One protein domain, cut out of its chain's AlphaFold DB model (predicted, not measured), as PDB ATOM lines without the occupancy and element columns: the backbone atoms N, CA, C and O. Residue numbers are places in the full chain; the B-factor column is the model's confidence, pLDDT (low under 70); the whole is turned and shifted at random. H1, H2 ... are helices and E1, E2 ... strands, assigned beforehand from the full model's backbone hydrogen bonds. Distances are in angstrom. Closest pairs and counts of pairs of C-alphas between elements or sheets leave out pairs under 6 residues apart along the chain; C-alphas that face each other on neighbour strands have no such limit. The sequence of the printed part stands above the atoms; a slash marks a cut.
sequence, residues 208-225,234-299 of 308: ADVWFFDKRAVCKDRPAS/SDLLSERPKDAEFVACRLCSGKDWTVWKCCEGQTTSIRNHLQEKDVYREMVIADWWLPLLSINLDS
ATOM      1  N   ALA A 208     263.621 228.843 406.463       72.88
ATOM      2  CA  ALA A 208     264.165 229.536 407.640       72.88
ATOM      3  C   ALA A 208     264.309 228.630 408.879       72.88
ATOM      4  O   ALA A 208     265.159 228.851 409.730       72.88
ATOM      5  N   ASP A 209     263.501 227.578 408.937       77.88
ATOM      6  CA  ASP A 209     263.405 226.597 410.018       77.88
ATOM      7  C   ASP A 209     264.651 225.772 410.211       77.88
ATOM      8  O   ASP A 209     265.104 225.542 411.324       77.88
ATOM      9  N   VAL A 210     265.197 225.336 409.087       84.19
ATOM     10  CA  VAL A 210     266.365 224.481 409.045       84.19
ATOM     11  C   VAL A 210     267.607 225.276 409.433       84.19
ATOM     12  O   VAL A 210     268.443 224.787 410.186       84.19
ATOM     13  N   TRP A 211     267.706 226.518 408.953       85.44
ATOM     14  CA  TRP A 211     268.904 227.335 409.127       85.44
ATOM     15  C   TRP A 211     269.151 227.707 410.592       85.44
ATOM     16  O   TRP A 211     270.304 227.800 410.999       85.44
ATOM     17  N   PHE A 212     268.105 227.803 411.416       82.31
ATOM     18  CA  PHE A 212     268.250 228.057 412.853       82.31
ATOM     19  C   PHE A 212     269.116 227.000 413.563       82.31
ATOM     20  O   PHE A 212     269.768 227.281 414.568       82.31
ATOM     21  N   PHE A 213     269.155 225.781 413.024       82.62
ATOM     22  CA  PHE A 213     269.928 224.669 413.568       82.62
ATOM     23  C   PHE A 213     271.298 224.502 412.913       82.62
ATOM     24  O   PHE A 213     272.032 223.585 413.282       82.62
ATOM     25  N   ASP A 214     271.660 225.371 411.975       86.31
ATOM     26  CA  ASP A 214     272.904 225.287 411.228       86.31
ATOM     27  C   ASP A 214     273.881 226.399 411.634       86.31
ATOM     28  O   ASP A 214     273.502 227.534 411.912       86.31
ATOM     29  N   LYS A 215     275.178 226.079 411.611       86.56
ATOM     30  CA  LYS A 215     276.290 227.035 411.725       86.56
ATOM     31  C   LYS A 215     277.040 227.108 410.397       86.56
ATOM     32  O   LYS A 215     277.166 226.111 409.687       86.56
ATOM     33  N   ARG A 216     277.605 228.276 410.073       86.25
ATOM     34  CA  ARG A 216     278.535 228.413 408.938       86.25
ATOM     35  C   ARG A 216     279.790 227.569 409.168       86.25
ATOM     36  O   ARG A 216     280.435 227.677 410.209       86.25
ATOM     37  N   ALA A 217     280.167 226.781 408.171       82.75
ATOM     38  CA  ALA A 217     281.406 226.017 408.171       82.75
ATOM     39  C   ALA A 217     282.342 226.540 407.072       82.75
ATOM     40  O   ALA A 217     281.920 226.820 405.950       82.75
ATOM     41  N   VAL A 218     283.623 226.701 407.414       80.38
ATOM     42  CA  VAL A 218     284.657 227.186 406.480       80.38
ATOM     43  C   VAL A 218     285.146 226.057 405.574       80.38
ATOM     44  O   VAL A 218     285.491 226.283 404.418       80.38
ATOM     45  N   CYS A 219     285.145 224.828 406.081       81.31
ATOM     46  CA  CYS A 219     285.540 223.640 405.346       81.31
ATOM     47  C   CYS A 219     284.539 222.504 405.576       81.31
ATOM     48  O   CYS A 219     283.684 222.557 406.460       81.31
ATOM     49  N   LYS A 220     284.653 221.469 404.739       80.56
ATOM     50  CA  LYS A 220     283.909 220.215 404.896       80.56
ATOM     51  C   LYS A 220     284.312 219.478 406.173       80.56
ATOM     52  O   LYS A 220     283.516 218.724 406.732       80.56
ATOM     53  N   ASP A 221     285.556 219.674 406.593       75.75
ATOM     54  CA  ASP A 221     286.068 219.064 407.801       75.75
ATOM     55  C   ASP A 221     285.380 219.668 409.016       75.75
ATOM     56  O   ASP A 221     284.936 220.818 409.019       75.75
ATOM     57  N   ARG A 222     285.270 218.845 410.057       69.44
ATOM     58  CA  ARG A 222     284.728 219.260 411.345       69.44
ATOM     59  C   ARG A 222     285.373 220.599 411.734       69.44
ATOM     60  O   ARG A 222     286.606 220.659 411.743       69.44
ATOM     61  N   PRO A 223     284.586 221.639 412.083       62.38
ATOM     62  CA  PRO A 223     285.162 222.862 412.620       62.38
ATOM     63  C   PRO A 223     286.019 222.444 413.807       62.38
ATOM     64  O   PRO A 223     285.535 221.723 414.690       62.38
ATOM     65  N   ALA A 224     287.314 222.773 413.752       57.97
ATOM     66  CA  ALA A 224     288.266 222.366 414.770       57.97
ATOM     67  C   ALA A 224     287.626 222.669 416.125       57.97
ATOM     68  O   ALA A 224     287.131 223.772 416.342       57.97
ATOM     69  N   SER A 225     287.564 221.668 417.002       52.47
ATOM     70  CA  SER A 225     286.814 221.688 418.268       52.47
ATOM     71  C   SER A 225     287.266 222.763 419.270       52.47
ATOM     72  O   SER A 225     286.928 222.674 420.445       52.47
ATOM     73  N   SER A 234     273.928 234.560 418.851       52.53
ATOM     74  CA  SER A 234     274.466 235.432 417.810       52.53
ATOM     75  C   SER A 234     274.800 234.734 416.486       52.53
ATOM     76  O   SER A 234     274.916 235.422 415.477       52.53
ATOM     77  N   ASP A 235     274.927 233.404 416.467       62.91
ATOM     78  CA  ASP A 235     275.297 232.637 415.263       62.91
ATOM     79  C   ASP A 235     274.121 231.880 414.623       62.91
ATOM     80  O   ASP A 235     274.317 231.081 413.702       62.91
ATOM     81  N   LEU A 236     272.894 232.118 415.095       66.75
ATOM     82  CA  LEU A 236     271.696 231.504 414.531       66.75
ATOM     83  C   LEU A 236     271.443 232.055 413.127       66.75
ATOM     84  O   LEU A 236     271.243 233.256 412.925       66.75
ATOM     85  N   LEU A 237     271.447 231.170 412.132       72.44
ATOM     86  CA  LEU A 237     271.160 231.559 410.760       72.44
ATOM     87  C   LEU A 237     269.642 231.677 410.598       72.44
ATOM     88  O   LEU A 237     268.936 230.683 410.479       72.44
ATOM     89  N   SER A 238     269.123 232.902 410.580       76.38
ATOM     90  CA  SER A 238     267.711 233.162 410.253       76.38
ATOM     91  C   SER A 238     267.393 232.884 408.780       76.38
ATOM     92  O   SER A 238     266.261 232.571 408.413       76.38
ATOM     93  N   GLU A 239     268.408 232.969 407.923       83.50
ATOM     94  CA  GLU A 239     268.313 232.738 406.491       83.50
ATOM     95  C   GLU A 239     269.504 231.933 405.983       83.50
ATOM     96  O   GLU A 239     270.571 231.881 406.602       83.50
ATOM     97  N   ARG A 240     269.341 231.356 404.787       84.25
ATOM     98  CA  ARG A 240     270.425 230.666 404.095       84.25
ATOM     99  C   ARG A 240     271.626 231.611 403.952       84.25
ATOM    100  O   ARG A 240     271.501 232.643 403.283       84.25
ATOM    101  N   PRO A 241     272.806 231.247 404.474       84.00
ATOM    102  CA  PRO A 241     273.996 232.058 404.293       84.00
ATOM    103  C   PRO A 241     274.382 232.072 402.808       84.00
ATOM    104  O   PRO A 241     274.598 231.025 402.199       84.00
ATOM    105  N   LYS A 242     274.437 233.270 402.211       85.19
ATOM    106  CA  LYS A 242     274.806 233.462 400.795       85.19
ATOM    107  C   LYS A 242     276.308 233.298 400.560       85.19
ATOM    108  O   LYS A 242     276.709 232.856 399.492       85.19
ATOM    109  N   ASP A 243     277.105 233.612 401.580       85.44
ATOM    110  CA  ASP A 243     278.569 233.656 401.490       85.44
ATOM    111  C   ASP A 243     279.246 232.407 402.071       85.44
ATOM    112  O   ASP A 243     280.468 232.297 402.031       85.44
ATOM    113  N   ALA A 244     278.478 231.475 402.647       84.38
ATOM    114  CA  ALA A 244     279.024 230.233 403.181       84.38
ATOM    115  C   ALA A 244     278.928 229.128 402.127       84.38
ATOM    116  O   ALA A 244     277.849 228.852 401.603       84.38
ATOM    117  N   GLU A 245     280.051 228.472 401.833       89.19
ATOM    118  CA  GLU A 245     280.039 227.277 400.984       89.19
ATOM    119  C   GLU A 245     279.500 226.062 401.745       89.19
ATOM    120  O   GLU A 245     278.860 225.198 401.145       89.19
ATOM    121  N   PHE A 246     279.716 226.011 403.060       89.81
ATOM    122  CA  PHE A 246     279.289 224.907 403.904       89.81
ATOM    123  C   PHE A 246     278.486 225.399 405.107       89.81
ATOM    124  O   PHE A 246     278.757 226.451 405.692       89.81
ATOM    125  N   VAL A 247     277.504 224.596 405.491       90.00
ATOM    126  CA  VAL A 247     276.774 224.700 406.754       90.00
ATOM    127  C   VAL A 247     276.898 223.397 407.501       90.00
ATOM    128  O   VAL A 247     277.118 222.340 406.908       90.00
ATOM    129  N   ALA A 248     276.746 223.469 408.806       88.88
ATOM    130  CA  ALA A 248     276.906 222.319 409.647       88.88
ATOM    131  C   ALA A 248     275.894 222.273 410.784       88.88
ATOM    132  O   ALA A 248     275.594 223.297 411.394       88.88
ATOM    133  N   CYS A 249     275.422 221.064 411.075       88.44
ATOM    134  CA  CYS A 249     274.346 220.811 412.022       88.44
ATOM    135  C   CYS A 249     274.785 221.076 413.458       88.44
ATOM    136  O   CYS A 249     275.569 220.303 414.010       88.44
ATOM    137  N   ARG A 250     274.207 222.079 414.115       82.19
ATOM    138  CA  ARG A 250     274.444 222.356 415.540       82.19
ATOM    139  C   ARG A 250     273.934 221.238 416.451       82.19
ATOM    140  O   ARG A 250     274.512 221.014 417.509       82.19
ATOM    141  N   LEU A 251     272.868 220.540 416.053       83.44
ATOM    142  CA  LEU A 251     272.304 219.429 416.833       83.44
ATOM    143  C   LEU A 251     273.173 218.169 416.785       83.44
ATOM    144  O   LEU A 251     272.972 217.243 417.571       83.44
ATOM    145  N   CYS A 252     274.134 218.104 415.866       82.75
ATOM    146  CA  CYS A 252     275.097 217.020 415.861       82.75
ATOM    147  C   CYS A 252     276.198 217.289 416.884       82.75
ATOM    148  O   CYS A 252     276.773 218.371 416.933       82.75
ATOM    149  N   SER A 253     276.540 216.288 417.688       72.12
ATOM    150  CA  SER A 253     277.607 216.390 418.679       72.12
ATOM    151  C   SER A 253     278.854 215.639 418.211       72.12
ATOM    152  O   SER A 253     278.779 214.528 417.694       72.12
ATOM    153  N   GLY A 254     280.027 216.252 418.403       68.69
ATOM    154  CA  GLY A 254     281.352 215.616 418.377       68.69
ATOM    155  C   GLY A 254     281.691 214.721 417.174       68.69
ATOM    156  O   GLY A 254     282.433 215.141 416.288       68.69
ATOM    157  N   LYS A 255     281.246 213.459 417.214       69.69
ATOM    158  CA  LYS A 255     281.554 212.410 416.225       69.69
ATOM    159  C   LYS A 255     280.539 212.327 415.083       69.69
ATOM    160  O   LYS A 255     280.926 211.928 413.992       69.69
ATOM    161  N   ASP A 256     279.304 212.773 415.302       79.81
ATOM    162  CA  ASP A 256     278.210 212.661 414.324       79.81
ATOM    163  C   ASP A 256     277.950 213.979 413.587       79.81
ATOM    164  O   ASP A 256     276.865 214.215 413.056       79.81
ATOM    165  N   TRP A 257     278.941 214.876 413.589       83.19
ATOM    166  CA  TRP A 257     278.848 216.188 412.964       83.19
ATOM    167  C   TRP A 257     278.563 216.061 411.470       83.19
ATOM    168  O   TRP A 257     279.374 215.531 410.711       83.19
ATOM    169  N   THR A 258     277.405 216.565 411.052       88.50
ATOM    170  CA  THR A 258     276.998 216.529 409.649       88.50
ATOM    171  C   THR A 258     277.214 217.903 409.024       88.50
ATOM    172  O   THR A 258     276.729 218.910 409.537       88.50
ATOM    173  N   VAL A 259     277.969 217.934 407.923       89.88
ATOM    174  CA  VAL A 259     278.262 219.140 407.137       89.88
ATOM    175  C   VAL A 259     277.637 218.996 405.758       89.88
ATOM    176  O   VAL A 259     277.798 217.969 405.093       89.88
ATOM    177  N   TRP A 260     276.972 220.049 405.302       90.69
ATOM    178  CA  TRP A 260     276.371 220.135 403.979       90.69
ATOM    179  C   TRP A 260     276.970 221.289 403.190       90.69
ATOM    180  O   TRP A 260     277.286 222.345 403.728       90.69
ATOM    181  N   LYS A 261     277.120 221.090 401.882       91.12
ATOM    182  CA  LYS A 261     277.553 222.145 400.961       91.12
ATOM    183  C   LYS A 261     276.368 223.009 400.550       91.12
ATOM    184  O   LYS A 261     275.592 222.508 399.756       91.12
ATOM    185  N   CYS A 262     276.265 224.269 400.960       88.25
ATOM    186  CA  CYS A 262     275.147 225.180 400.682       88.25
ATOM    187  C   CYS A 262     274.764 225.302 399.193       88.25
ATOM    188  O   CYS A 262     275.076 226.284 398.516       88.25
ATOM    189  N   CYS A 263     273.990 224.345 398.690       86.88
ATOM    190  CA  CYS A 263     273.481 224.287 397.326       86.88
ATOM    191  C   CYS A 263     271.976 224.583 397.295       86.88
ATOM    192  O   CYS A 263     271.266 224.448 398.293       86.88
ATOM    193  N   GLU A 264     271.465 224.999 396.135       81.25
ATOM    194  CA  GLU A 264     270.015 225.089 395.942       81.25
ATOM    195  C   GLU A 264     269.375 223.702 396.091       81.25
ATOM    196  O   GLU A 264     269.878 222.715 395.562       81.25
ATOM    197  N   GLY A 265     268.284 223.623 396.858       82.31
ATOM    198  CA  GLY A 265     267.551 222.375 397.095       82.31
ATOM    199  C   GLY A 265     268.031 221.528 398.281       82.31
ATOM    200  O   GLY A 265     267.403 220.513 398.578       82.31
ATOM    201  N   GLN A 266     269.076 221.936 399.010       86.56
ATOM    202  CA  GLN A 266     269.567 221.160 400.157       86.56
ATOM    203  C   GLN A 266     268.681 221.200 401.400       86.56
ATOM    204  O   GLN A 266     268.754 220.285 402.216       86.56
ATOM    205  N   THR A 267     267.814 222.206 401.522       87.38
ATOM    206  CA  THR A 267     266.920 222.383 402.673       87.38
ATOM    207  C   THR A 267     266.140 221.110 403.005       87.38
ATOM    208  O   THR A 267     265.995 220.776 404.171       87.38
ATOM    209  N   THR A 268     265.689 220.349 402.003       86.56
ATOM    210  CA  THR A 268     264.976 219.081 402.232       86.56
ATOM    211  C   THR A 268     265.865 218.026 402.890       86.56
ATOM    212  O   THR A 268     265.420 217.327 403.792       86.56
ATOM    213  N   SER A 269     267.125 217.912 402.459       89.56
ATOM    214  CA  SER A 269     268.063 216.937 403.024       89.56
ATOM    215  C   SER A 269     268.413 217.275 404.466       89.56
ATOM    216  O   SER A 269     268.493 216.374 405.295       89.56
ATOM    217  N   ILE A 270     268.614 218.561 404.755       89.38
ATOM    218  CA  ILE A 270     268.914 219.014 406.111       89.38
ATOM    219  C   ILE A 270     267.669 218.834 406.991       89.38
ATOM    220  O   ILE A 270     267.773 218.283 408.079       89.38
ATOM    221  N   ARG A 271     266.468 219.161 406.492       88.06
ATOM    222  CA  ARG A 271     265.209 218.924 407.217       88.06
ATOM    223  C   ARG A 271     265.002 217.454 407.574       88.06
ATOM    224  O   ARG A 271     264.636 217.168 408.706       88.06
ATOM    225  N   ASN A 272     265.239 216.532 406.641       88.50
ATOM    226  CA  ASN A 272     265.112 215.098 406.915       88.50
ATOM    227  C   ASN A 272     266.086 214.658 408.014       88.50
ATOM    228  O   ASN A 272     265.687 213.959 408.936       88.50
ATOM    229  N   HIS A 273     267.335 215.125 407.953       88.25
ATOM    230  CA  HIS A 273     268.319 214.849 408.996       88.25
ATOM    231  C   HIS A 273     267.906 215.427 410.357       88.25
ATOM    232  O   HIS A 273     268.025 214.755 411.376       88.25
ATOM    233  N   LEU A 274     267.402 216.661 410.387       86.50
ATOM    234  CA  LEU A 274     266.936 217.279 411.623       86.50
ATOM    235  C   LEU A 274     265.733 216.519 412.202       86.50
ATOM    236  O   LEU A 274     265.704 216.287 413.399       86.50
ATOM    237  N   GLN A 275     264.795 216.038 411.382       84.44
ATOM    238  CA  GLN A 275     263.647 215.234 411.837       84.44
ATOM    239  C   GLN A 275     264.018 213.892 412.488       84.44
ATOM    240  O   GLN A 275     263.208 213.355 413.254       84.44
ATOM    241  N   GLU A 276     265.198 213.351 412.176       83.50
ATOM    242  CA  GLU A 276     265.772 212.169 412.834       83.50
ATOM    243  C   GLU A 276     266.374 212.500 414.206       83.50
ATOM    244  O   GLU A 276     266.627 211.595 414.999       83.50
ATOM    245  N   LYS A 277     266.612 213.782 414.510       81.38
ATOM    246  CA  LYS A 277     267.059 214.237 415.827       81.38
ATOM    247  C   LYS A 277     265.836 214.559 416.683       81.38
ATOM    248  O   LYS A 277     265.081 215.477 416.372       81.38
ATOM    249  N   ASP A 278     265.680 213.852 417.799       71.56
ATOM    250  CA  ASP A 278     264.540 214.022 418.717       71.56
ATOM    251  C   ASP A 278     264.346 215.486 419.162       71.56
ATOM    252  O   ASP A 278     263.226 215.989 419.204       71.56
ATOM    253  N   VAL A 279     265.452 216.217 419.344       69.06
ATOM    254  CA  VAL A 279     265.474 217.640 419.729       69.06
ATOM    255  C   VAL A 279     264.756 218.544 418.718       69.06
ATOM    256  O   VAL A 279     264.088 219.500 419.105       69.06
ATOM    257  N   TYR A 280     264.845 218.251 417.418       71.25
ATOM    258  CA  TYR A 280     264.160 219.048 416.396       71.25
ATOM    259  C   TYR A 280     262.644 218.878 416.472       71.25
ATOM    260  O   TYR A 280     261.908 219.846 416.279       71.25
ATOM    261  N   ARG A 281     262.164 217.658 416.761       66.12
ATOM    262  CA  ARG A 281     260.725 217.412 416.924       66.12
ATOM    263  C   ARG A 281     260.182 218.214 418.095       66.12
ATOM    264  O   ARG A 281     259.150 218.850 417.936       66.12
ATOM    265  N   GLU A 282     260.884 218.240 419.220       66.56
ATOM    266  CA  GLU A 282     260.444 218.993 420.397       66.56
ATOM    267  C   GLU A 282     260.450 220.511 420.148       66.56
ATOM    268  O   GLU A 282     259.443 221.169 420.408       66.56
ATOM    269  N   MET A 283     261.516 221.067 419.555       65.12
ATOM    270  CA  MET A 283     261.632 222.517 419.322       65.12
ATOM    271  C   MET A 283     260.683 223.045 418.242       65.12
ATOM    272  O   MET A 283     260.040 224.074 418.430       65.12
ATOM    273  N   VAL A 284     260.565 222.353 417.105       65.12
ATOM    274  CA  VAL A 284     259.694 222.809 416.008       65.12
ATOM    275  C   VAL A 284     258.218 222.660 416.369       65.12
ATOM    276  O   VAL A 284     257.389 223.448 415.917       65.12
ATOM    277  N   ILE A 285     257.868 221.680 417.204       56.53
ATOM    278  CA  ILE A 285     256.499 221.543 417.708       56.53
ATOM    279  C   ILE A 285     256.207 222.609 418.776       56.53
ATOM    280  O   ILE A 285     255.098 223.139 418.791       56.53
ATOM    281  N   ALA A 286     257.181 222.978 419.613       57.94
ATOM    282  CA  ALA A 286     256.991 223.981 420.660       57.94
ATOM    283  C   ALA A 286     256.940 225.427 420.123       57.94
ATOM    284  O   ALA A 286     255.964 226.130 420.371       57.94
ATOM    285  N   ASP A 287     257.922 225.875 419.336       52.47
ATOM    286  CA  ASP A 287     258.088 227.313 419.041       52.47
ATOM    287  C   ASP A 287     257.332 227.818 417.807       52.47
ATOM    288  O   ASP A 287     257.139 229.021 417.638       52.47
ATOM    289  N   TRP A 288     256.862 226.931 416.928       51.81
ATOM    290  CA  TRP A 288     256.108 227.345 415.735       51.81
ATOM    291  C   TRP A 288     254.595 227.274 415.881       51.81
ATOM    292  O   TRP A 288     253.873 227.905 415.107       51.81
ATOM    293  N   TRP A 289     254.103 226.546 416.879       44.53
ATOM    294  CA  TRP A 289     252.676 226.516 417.188       44.53
ATOM    295  C   TRP A 289     252.273 227.632 418.147       44.53
ATOM    296  O   TRP A 289     251.144 228.114 418.073       44.53
ATOM    297  N   LEU A 290     253.185 228.099 419.002       48.19
ATOM    298  CA  LEU A 290     252.861 229.123 419.994       48.19
ATOM    299  C   LEU A 290     252.542 230.503 419.391       48.19
ATOM    300  O   LEU A 290     251.544 231.082 419.814       48.19
ATOM    301  N   PRO A 291     253.228 231.010 418.344       50.81
ATOM    302  CA  PRO A 291     252.812 232.254 417.702       50.81
ATOM    303  C   PRO A 291     251.439 232.129 417.028       50.81
ATOM    304  O   PRO A 291     250.639 233.051 417.103       50.81
ATOM    305  N   LEU A 292     251.109 230.982 416.424       44.81
ATOM    306  CA  LEU A 292     249.798 230.776 415.786       44.81
ATOM    307  C   LEU A 292     248.648 230.627 416.795       44.81
ATOM    308  O   LEU A 292     247.508 230.976 416.475       44.81
ATOM    309  N   LEU A 293     248.941 230.155 418.008       47.38
ATOM    310  CA  LEU A 293     247.982 230.127 419.112       47.38
ATOM    311  C   LEU A 293     247.842 231.505 419.778       47.38
ATOM    312  O   LEU A 293     246.725 231.892 420.114       47.38
ATOM    313  N   SER A 294     248.921 232.285 419.895       49.06
ATOM    314  CA  SER A 294     248.866 233.638 420.470       49.06
ATOM    315  C   SER A 294     248.101 234.644 419.604       49.06
ATOM    316  O   SER A 294     247.417 235.495 420.158       49.06
ATOM    317  N   ILE A 295     248.131 234.537 418.269       50.06
ATOM    318  CA  ILE A 295     247.428 235.508 417.401       50.06
ATOM    319  C   ILE A 295     245.898 235.285 417.389       50.06
ATOM    320  O   ILE A 295     245.152 236.191 417.039       50.06
ATOM    321  N   ASN A 296     245.395 234.111 417.799       44.34
ATOM    322  CA  ASN A 296     243.947 233.825 417.808       44.34
ATOM    323  C   ASN A 296     243.259 234.015 419.168       44.34
ATOM    324  O   ASN A 296     242.031 233.974 419.228       44.34
ATOM    325  N   LEU A 297     244.009 234.220 420.253       52.28
ATOM    326  CA  LEU A 297     243.424 234.416 421.585       52.28
ATOM    327  C   LEU A 297     243.193 235.892 421.935       52.28
ATOM    328  O   LEU A 297     242.314 236.171 422.746       52.28
ATOM    329  N   ASP A 298     243.902 236.829 421.296       49.81
ATOM    330  CA  ASP A 298     243.790 238.259 421.628       49.81
ATOM    331  C   ASP A 298     242.561 238.934 420.989       49.81
ATOM    332  O   ASP A 298     241.897 239.763 421.601       49.81
ATOM    333  N   SER A 299     242.159 238.537 419.775       51.12
ATOM    334  CA  SER A 299     241.077 239.243 419.060       51.12
ATOM    335  C   SER A 299     239.653 238.833 419.451       51.12
ATOM    336  O   SER A 299     238.705 239.513 419.064       51.12
TER     337      SER A 299
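This is residues 208 to 225 and 234 to 299 of the 308 residues of an uncharacterized protein of Galerina marginata (strain CBS 339.88) (UniProt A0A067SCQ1). A small three-stranded sheet, E1 E2 E3, has helix H2 packed over one face, with the one-turn helix H1 at H2's side; the long helix H3 leads away from this body as an arm, and its residues 289 to 299 stick out. The printed part has 84 residues, with three named helices and three named strands in the order H1 E1 E2 E3 H2 H3. The sheet is antiparallel and the class is mixed, helices and strands. The whole is only just loose, close to compact, with a radius of gyration of the C-alphas of 14.6 A, and elongated, spanning 50 by 26 by 25 A.

Inner strand E2, residues 246 to 249, has antiparallel neighbours E1, residues 214 to 217, and E3, residues 259 to 261. N 248 and O 215 are 2.8 A apart, and N 247 and O 260 2.9 A, both within hydrogen-bond range. E2 and E3 form a hairpin. H2, residues 267 to 275, is on the sheet, over E2, and runs along the strands, at 8 degrees to E2 on the local plane. The closest C-alphas of E3 and H2, those of Trp 260 and Ile 270, are 7.8 A apart. H1, residues 208 to 211, touches H2, the closest C-alphas being those of Val 210 and Arg 271, 6.0 A apart. H3, residues 278 to 299, is close to H2 but not clearly touching, about perpendicular at 78 degrees, with C-alphas Leu 274 and Tyr 280 closest at 5.8 A. H3 is apart from E1, E2 and E3. Every O i to N i+4 pair is within hydrogen-bond range in H2, 9 of 18 in H3; H1 is too short for one.

H1 begins at C-alpha 208 (264.165, 229.536, 407.640). E2 is 10.3 A long and H2 12.1 A. H3, 34.4 A long, ends at C-alpha 299 (241.077, 239.243, 419.060).

The C-alphas of Asp 221 and Ser 299, the two farthest apart, are 50.6 A apart. Residues 226 to 233 are not printed, and C-alphas 225 and 234 are 18.5 A apart across this cut. Of the links printed whole, none is long. The mean pLDDT of the printed part is 74.5, and residues 281 to 299 are among those under 70.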